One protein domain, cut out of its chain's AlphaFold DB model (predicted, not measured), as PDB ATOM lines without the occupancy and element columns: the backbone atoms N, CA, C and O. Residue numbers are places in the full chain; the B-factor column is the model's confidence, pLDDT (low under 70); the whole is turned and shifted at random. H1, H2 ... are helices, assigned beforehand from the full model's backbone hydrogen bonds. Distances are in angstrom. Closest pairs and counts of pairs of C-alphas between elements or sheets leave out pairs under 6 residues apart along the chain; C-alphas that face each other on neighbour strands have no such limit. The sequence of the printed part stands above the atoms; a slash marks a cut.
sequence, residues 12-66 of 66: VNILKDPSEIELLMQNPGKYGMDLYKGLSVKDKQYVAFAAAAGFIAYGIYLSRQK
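AT A GLANCE: This is residues 12 to 66 of the 66 residues of an uncharacterized protein of Pontibacter diazotrophicus (UniProt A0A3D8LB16). A long straight helix, H4, makes a V with H3 and sticks out with residues 48 to 65 from a loose head of three short helices, H1 to H3, whose centres make a triangle. The 55 printed residues hold four named helices, H1 to H4, and no named strand: all helix. The whole is loose, radius of gyration of the C-alphas 14.0 A, and only just elongated, spanning 39 by 26 by 20 A.

IN THESE COORDINATES: H1, residues 12 to 16, 6.3 A, begins at C-alpha 12 (-13.035, 85.673, 138.844). H2 is residues 19 to 26, 11.1 A; H3 is residues 28 to 38, 14.7 A. H4, residues 41 to 65, 36.3 A, ends at C-alpha 65 (-19.953, 64.096, 165.274).

HOW THE PARTS SIT: H1 and H2 are close but not clearly touching, closest C-alphas Ile 14 and Glu 20, 5.9 A. H2 and H3 touch only at the corner, closest C-alphas Leu 24 and Tyr 31, 5.3 A, at a steep tilt of 45 degrees, opposite ways. H3 and H4 are close but not clearly touching, closest C-alphas Tyr 36 and Lys 44, 6.8 A, at a steep tilt of 40 degrees, opposite ways. H1 is apart from H3 and H4, and H2 from H4. Every O i to N i+4 pair is within hydrogen-bond range in H1, H2 and H4; in H3, 6 of 7.

THE WHOLE: The C-alphas farthest apart, of Asp 17 and Lys 66, are 40.2 A apart. The printed part has no cut, and its three links are tight. Mean pLDDT of the printed part is 82.4; residues 12 to 15, 18 and 66 are under 70.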
ATOM      1  N   VAL A  12     -14.348  85.024 138.804       68.38
ATOM      2  CA  VAL A  12     -13.035  85.673 138.844       68.38
ATOM      3  C   VAL A  12     -13.109  87.179 139.129       68.38
ATOM      4  O   VAL A  12     -12.194  87.705 139.749       68.38
ATOM      5  N   ASN A  13     -14.156  87.888 138.705       65.75
ATOM      6  CA  ASN A  13     -14.272  89.331 138.944       65.75
ATOM      7  C   ASN A  13     -14.604  89.645 140.408       65.75
ATOM      8  O   ASN A  13     -14.014  90.562 140.963       65.75
ATOM      9  N   ILE A  14     -15.416  88.812 141.062       67.06
ATOM     10  CA  ILE A  14     -15.705  88.930 142.504       67.06
ATOM     11  C   ILE A  14     -14.455  88.640 143.341       67.06
ATOM     12  O   ILE A  14     -14.239  89.241 144.386       67.06
ATOM     13  N   LEU A  15     -13.589  87.736 142.869       69.12
ATOM     14  CA  LEU A  15     -12.284  87.498 143.496       69.12
ATOM     15  C   LEU A  15     -11.299  88.655 143.280       69.12
ATOM     16  O   LEU A  15     -10.352  88.799 144.048       69.12
ATOM     17  N   LYS A  16     -11.485  89.450 142.221       74.31
ATOM     18  CA  LYS A  16     -10.638  90.607 141.909       74.31
ATOM     19  C   LYS A  16     -11.069  91.859 142.653       74.31
ATOM     20  O   LYS A  16     -10.201  92.662 142.983       74.31
ATOM     21  N   ASP A  17     -12.365  92.018 142.905       73.00
ATOM     22  CA  ASP A  17     -12.905  93.147 143.649       73.00
ATOM     23  C   ASP A  17     -13.605  92.677 144.937       73.00
ATOM     24  O   ASP A  17     -14.791  92.336 144.931       73.00
ATOM     25  N   PRO A  18     -12.882  92.648 146.072       68.19
ATOM     26  CA  PRO A  18     -13.430  92.175 147.339       68.19
ATOM     27  C   PRO A  18     -14.563  93.062 147.878       68.19
ATOM     28  O   PRO A  18     -15.282  92.632 148.778       68.19
ATOM     29  N   SER A  19     -14.775  94.265 147.332       76.31
ATOM     30  CA  SER A  19     -15.908  95.116 147.713       76.31
ATOM     31  C   SER A  19     -17.263  94.531 147.280       76.31
ATOM     32  O   SER A  19     -18.266  94.700 147.977       76.31
ATOM     33  N   GLU A  20     -17.304  93.736 146.201       70.81
ATOM     34  CA  GLU A  20     -18.516  93.008 145.800       70.81
ATOM     35  C   GLU A  20     -18.890  91.911 146.812       70.81
ATOM     36  O   GLU A  20     -20.069  91.586 146.988       70.81
ATOM     37  N   ILE A  21     -17.898  91.374 147.532       73.31
ATOM     38  CA  ILE A  21     -18.113  90.398 148.607       73.31
ATOM     39  C   ILE A  21     -18.790  91.072 149.804       73.31
ATOM     40  O   ILE A  21     -19.656  90.471 150.437       73.31
ATOM     41  N   GLU A  22     -18.464  92.330 150.095       79.88
ATOM     42  CA  GLU A  22     -19.087  93.077 151.189       79.88
ATOM     43  C   GLU A  22     -20.591  93.288 150.946       79.88
ATOM     44  O   GLU A  22     -21.416  93.055 151.834       79.88
ATOM     45  N   LEU A  23     -20.970  93.618 149.708       74.25
ATOM     46  CA  LEU A  23     -22.375  93.715 149.295       74.25
ATOM     47  C   LEU A  23     -23.090  92.358 149.379       74.25
ATOM     48  O   LEU A  23     -24.230  92.280 149.851       74.25
ATOM     49  N   LEU A  24     -22.407  91.279 148.984       75.38
ATOM     50  CA  LEU A  24     -22.910  89.916 149.137       75.38
ATOM     51  C   LEU A  24     -23.147  89.559 150.612       75.38
ATOM     52  O   LEU A  24     -24.169  88.954 150.927       75.38
ATOM     53  N   MET A  25     -22.253  89.952 151.519       78.69
ATOM     54  CA  MET A  25     -22.397  89.691 152.956       78.69
ATOM     55  C   MET A  25     -23.556  90.471 153.583       78.69
ATOM     56  O   MET A  25     -24.264  89.931 154.432       78.69
ATOM     57  N   GLN A  26     -23.777  91.716 153.163       84.50
ATOM     58  CA  GLN A  26     -24.871  92.541 153.681       84.50
ATOM     59  C   GLN A  26     -26.250  92.060 153.210       84.50
ATOM     60  O   GLN A  26     -27.235  92.206 153.936       84.50
ATOM     61  N   ASN A  27     -26.356  91.512 151.993       79.50
ATOM     62  CA  ASN A  27     -27.634  91.045 151.452       79.50
ATOM     63  C   ASN A  27     -27.481  89.795 150.560       79.50
ATOM     64  O   ASN A  27     -27.685  89.855 149.340       79.50
ATOM     65  N   PRO A  28     -27.175  88.629 151.156       76.75
ATOM     66  CA  PRO A  28     -26.788  87.433 150.407       76.75
ATOM     67  C   PRO A  28     -27.911  86.895 149.522       76.75
ATOM     68  O   PRO A  28     -27.651  86.395 148.432       76.75
ATOM     69  N   GLY A  29     -29.170  87.045 149.946       80.56
ATOM     70  CA  GLY A  29     -30.324  86.566 149.183       80.56
ATOM     71  C   GLY A  29     -30.546  87.321 147.871       80.56
ATOM     72  O   GLY A  29     -30.920  86.712 146.874       80.56
ATOM     73  N   LYS A  30     -30.302  88.636 147.847       80.00
ATOM     74  CA  LYS A  30     -30.488  89.455 146.642       80.00
ATOM     75  C   LYS A  30     -29.232  89.444 145.775       80.00
ATOM     76  O   LYS A  30     -29.292  89.034 144.618       80.00
ATOM     77  N   TYR A  31     -28.091  89.803 146.362       78.31
ATOM     78  CA  TYR A  31     -26.826  89.882 145.636       78.31
ATOM     79  C   TYR A  31     -26.344  88.514 145.170       78.31
ATOM     80  O   TYR A  31     -25.909  88.393 144.033       78.31
ATOM     81  N   GLY A  32     -26.495  87.463 145.979       78.50
ATOM     82  CA  GLY A  32     -26.112  86.111 145.574       78.50
ATOM     83  C   GLY A  32     -26.926  85.608 144.385       78.50
ATOM     84  O   GLY A  32     -26.383  84.949 143.499       78.50
ATOM     85  N   MET A  33     -28.210  85.971 144.312       81.69
ATOM     86  CA  MET A  33     -29.073  85.567 143.205       81.69
ATOM     87  C   MET A  33     -28.799  86.360 141.931       81.69
ATOM     88  O   MET A  33     -28.818  85.782 140.844       81.69
ATOM     89  N   ASP A  34     -28.523  87.658 142.043       82.19
ATOM     90  CA  ASP A  34     -28.162  88.500 140.900       82.19
ATOM     91  C   ASP A  34     -26.787  88.116 140.338       82.19
ATOM     92  O   ASP A  34     -26.620  87.986 139.122       82.19
ATOM     93  N   LEU A  35     -25.845  87.800 141.224       80.44
ATOM     94  CA  LEU A  35     -24.528  87.278 140.889       80.44
ATOM     95  C   LEU A  35     -24.662  85.913 140.205       80.44
ATOM     96  O   LEU A  35     -24.195  85.753 139.079       80.44
ATOM     97  N   TYR A  36     -25.415  84.971 140.787       80.12
ATOM     98  CA  TYR A  36     -25.674  83.675 140.159       80.12
ATOM     99  C   TYR A  36     -26.338  83.811 138.787       80.12
ATOM    100  O   TYR A  36     -25.962  83.108 137.851       80.12
ATOM    101  N   LYS A  37     -27.300  84.726 138.616       82.56
ATOM    102  CA  LYS A  37     -27.940  84.978 137.314       82.56
ATOM    103  C   LYS A  37     -26.948  85.517 136.283       82.56
ATOM    104  O   LYS A  37     -27.008  85.056 135.139       82.56
ATOM    105  N   GLY A  38     -26.051  86.416 136.695       80.31
ATOM    106  CA  GLY A  38     -25.009  87.029 135.863       80.31
ATOM    107  C   GLY A  38     -23.866  86.091 135.459       80.31
ATOM    108  O   GLY A  38     -23.148  86.387 134.505       80.31
ATOM    109  N   LEU A  39     -23.725  84.943 136.128       80.81
ATOM    110  CA  LEU A  39     -22.712  83.944 135.797       80.81
ATOM    111  C   LEU A  39     -22.949  83.289 134.431       80.81
ATOM    112  O   LEU A  39     -24.081  82.991 134.016       80.81
ATOM    113  N   SER A  40     -21.835  82.965 133.771       83.00
ATOM    114  CA  SER A  40     -21.831  82.110 132.586       83.00
ATOM    115  C   SER A  40     -22.349  80.700 132.915       83.00
ATOM    116  O   SER A  40     -22.313  80.260 134.062       83.00
ATOM    117  N   VAL A  41     -22.819  79.951 131.909       86.19
ATOM    118  CA  VAL A  41     -23.319  78.570 132.108       86.19
ATOM    119  C   VAL A  41     -22.254  77.668 132.749       86.19
ATOM    120  O   VAL A  41     -22.582  76.862 133.615       86.19
ATOM    121  N   LYS A  42     -20.980  77.843 132.374       84.88
ATOM    122  CA  LYS A  42     -19.856  77.098 132.960       84.88
ATOM    123  C   LYS A  42     -19.668  77.438 134.438       84.88
ATOM    124  O   LYS A  42     -19.546  76.541 135.262       84.88
ATOM    125  N   ASP A  43     -19.708  78.720 134.788       83.75
ATOM    126  CA  ASP A  43     -19.532  79.143 136.179       83.75
ATOM    127  C   ASP A  43     -20.709  78.705 137.062       83.75
ATOM    128  O   ASP A  43     -20.505  78.277 138.196       83.75
ATOM    129  N   LYS A  44     -21.937  78.704 136.526       85.94
ATOM    130  CA  LYS A  44     -23.110  78.127 137.207       85.94
ATOM    131  C   LYS A  44     -22.914  76.647 137.529       85.94
ATOM    132  O   LYS A  44     -23.245  76.218 138.632       85.94
ATOM    133  N   GLN A  45     -22.347  75.875 136.597       88.62
ATOM    134  CA  GLN A  45     -22.015  74.468 136.834       88.62
ATOM    135  C   GLN A  45     -20.988  74.323 137.962       88.62
ATOM    136  O   GLN A  45     -21.198  73.504 138.853       88.62
ATOM    137  N   TYR A  46     -19.931  75.144 137.987       86.25
ATOM    138  CA  TYR A  46     -18.950  75.128 139.080       86.25
ATOM    139  C   TYR A  46     -19.577  75.426 140.444       86.25
ATOM    140  O   TYR A  46     -19.295  74.707 141.401       86.25
ATOM    141  N   VAL A  47     -20.463  76.426 140.534       86.44
ATOM    142  CA  VAL A  47     -21.191  76.728 141.780       86.44
ATOM    143  C   VAL A  47     -22.051  75.540 142.210       86.44
ATOM    144  O   VAL A  47     -22.036  75.170 143.383       86.44
ATOM    145  N   ALA A  48     -22.758  74.898 141.277       88.06
ATOM    146  CA  ALA A  48     -23.575  73.725 141.577       88.06
ATOM    147  C   ALA A  48     -22.732  72.535 142.073       88.06
ATOM    148  O   ALA A  48     -23.095  71.895 143.062       88.06
ATOM    149  N   PHE A  49     -21.583  72.265 141.444       92.25
ATOM    150  CA  PHE A  49     -20.658  71.221 141.892       92.25
ATOM    151  C   PHE A  49     -20.061  71.530 143.266       92.25
ATOM    152  O   PHE A  49     -20.010  70.644 144.118       92.25
ATOM    153  N   ALA A  50     -19.655  72.778 143.506       90.25
ATOM    154  CA  ALA A  50     -19.145  73.211 144.802       90.25
ATOM    155  C   ALA A  50     -20.207  73.070 145.903       90.25
ATOM    156  O   ALA A  50     -19.905  72.556 146.978       90.25
ATOM    157  N   ALA A  51     -21.459  73.445 145.620       90.25
ATOM    158  CA  ALA A  51     -22.570  73.255 146.546       90.25
ATOM    159  C   ALA A  51     -22.785  71.767 146.864       90.25
ATOM    160  O   ALA A  51     -22.849  71.395 148.034       90.25
ATOM    161  N   ALA A  52     -22.824  70.900 145.845       93.00
ATOM    162  CA  ALA A  52     -22.978  69.457 146.033       93.00
ATOM    163  C   ALA A  52     -21.836  68.850 146.867       93.00
ATOM    164  O   ALA A  52     -22.091  68.114 147.821       93.00
ATOM    165  N   ALA A  53     -20.584  69.198 146.559       95.56
ATOM    166  CA  ALA A  53     -19.423  68.761 147.328       95.56
ATOM    167  C   ALA A  53     -19.488  69.246 148.786       95.56
ATOM    168  O   ALA A  53     -19.216  68.470 149.702       95.56
ATOM    169  N   GLY A  54     -19.909  70.496 149.007       93.06
ATOM    170  CA  GLY A  54     -20.126  71.059 150.340       93.06
ATOM    171  C   GLY A  54     -21.181  70.293 151.137       93.06
ATOM    172  O   GLY A  54     -20.943  69.960 152.297       93.06
ATOM    173  N   PHE A  55     -22.306  69.933 150.512       95.31
ATOM    174  CA  PHE A  55     -23.336  69.113 151.155       95.31
ATOM    175  C   PHE A  55     -22.835  67.712 151.512       95.31
ATOM    176  O   PHE A  55     -23.103  67.240 152.617       95.31
ATOM    177  N   ILE A  56     -22.080  67.062 150.623       95.75
ATOM    178  CA  ILE A  56     -21.480  65.749 150.900       95.75
ATOM    179  C   ILE A  56     -20.504  65.853 152.077       95.75
ATOM    180  O   ILE A  56     -20.598  65.076 153.025       95.75
ATOM    181  N   ALA A  57     -19.599  66.835 152.050       94.00
ATOM    182  CA  ALA A  57     -18.629  67.055 153.115       94.00
ATOM    183  C   ALA A  57     -19.313  67.343 154.461       94.00
ATOM    184  O   ALA A  57     -18.930  66.763 155.478       94.00
ATOM    185  N   TYR A  58     -20.357  68.178 154.468       93.31
ATOM    186  CA  TYR A  58     -21.146  68.466 155.664       93.31
ATOM    187  C   TYR A  58     -21.885  67.225 156.183       93.31
ATOM    188  O   TYR A  58     -21.891  66.973 157.387       93.31
ATOM    189  N   GLY A  59     -22.447  66.407 155.289       95.12
ATOM    190  CA  GLY A  59     -23.074  65.135 155.649       95.12
ATOM    191  C   GLY A  59     -22.092  64.164 156.311       95.12
ATOM    192  O   GLY A  59     -22.403  63.587 157.354       95.12
ATOM    193  N   ILE A  60     -20.880  64.039 155.762       94.88
ATOM    194  CA  ILE A  60     -19.806  63.231 156.360       94.88
ATOM    195  C   ILE A  60     -19.394  63.805 157.720       94.88
ATOM    196  O   ILE A  60     -19.259  63.053 158.683       94.88
ATOM    197  N   TYR A  61     -19.209  65.123 157.825       95.00
ATOM    198  CA  TYR A  61     -18.854  65.789 159.080       95.00
ATOM    199  C   TYR A  61     -19.887  65.521 160.180       95.00
ATOM    200  O   TYR A  61     -19.524  65.083 161.271       95.00
ATOM    201  N   LEU A  62     -21.174  65.698 159.872       93.81
ATOM    202  CA  LEU A  62     -22.265  65.438 160.808       93.81
ATOM    203  C   LEU A  62     -22.314  63.962 161.234       93.81
ATOM    204  O   LEU A  62     -22.566  63.669 162.400       93.81
ATOM    205  N   SER A  63     -22.025  63.031 160.319       87.88
ATOM    206  CA  SER A  63     -21.944  61.600 160.637       87.88
ATOM    207  C   SER A  63     -20.774  61.242 161.557       87.88
ATOM    208  O   SER A  63     -20.833  60.195 162.191       87.88
ATOM    209  N   ARG A  64     -19.716  62.060 161.607       87.50
ATOM    210  CA  ARG A  64     -18.545  61.857 162.481       87.50
ATOM    211  C   ARG A  64     -18.675  62.545 163.840       87.50
ATOM    212  O   ARG A  64     -17.861  62.279 164.714       87.50
ATOM    213  N   GLN A  65     -19.634  63.461 163.992       76.62
ATOM    214  CA  GLN A  65     -19.953  64.096 165.274       76.62
ATOM    215  C   GLN A  65     -20.926  63.279 166.136       76.62
ATOM    216  O   GLN A  65     -21.111  63.608 167.307       76.62
ATOM    217  N   LYS A  66     -21.568  62.260 165.558       54.50
ATOM    218  CA  LYS A  66     -22.315  61.234 166.291       54.50
ATOM    219  C   LYS A  66     -21.380  60.113 166.717       54.50
ATOM    220  O   LYS A  66     -21.638  59.561 167.806       54.50
TER     221      LYS A  66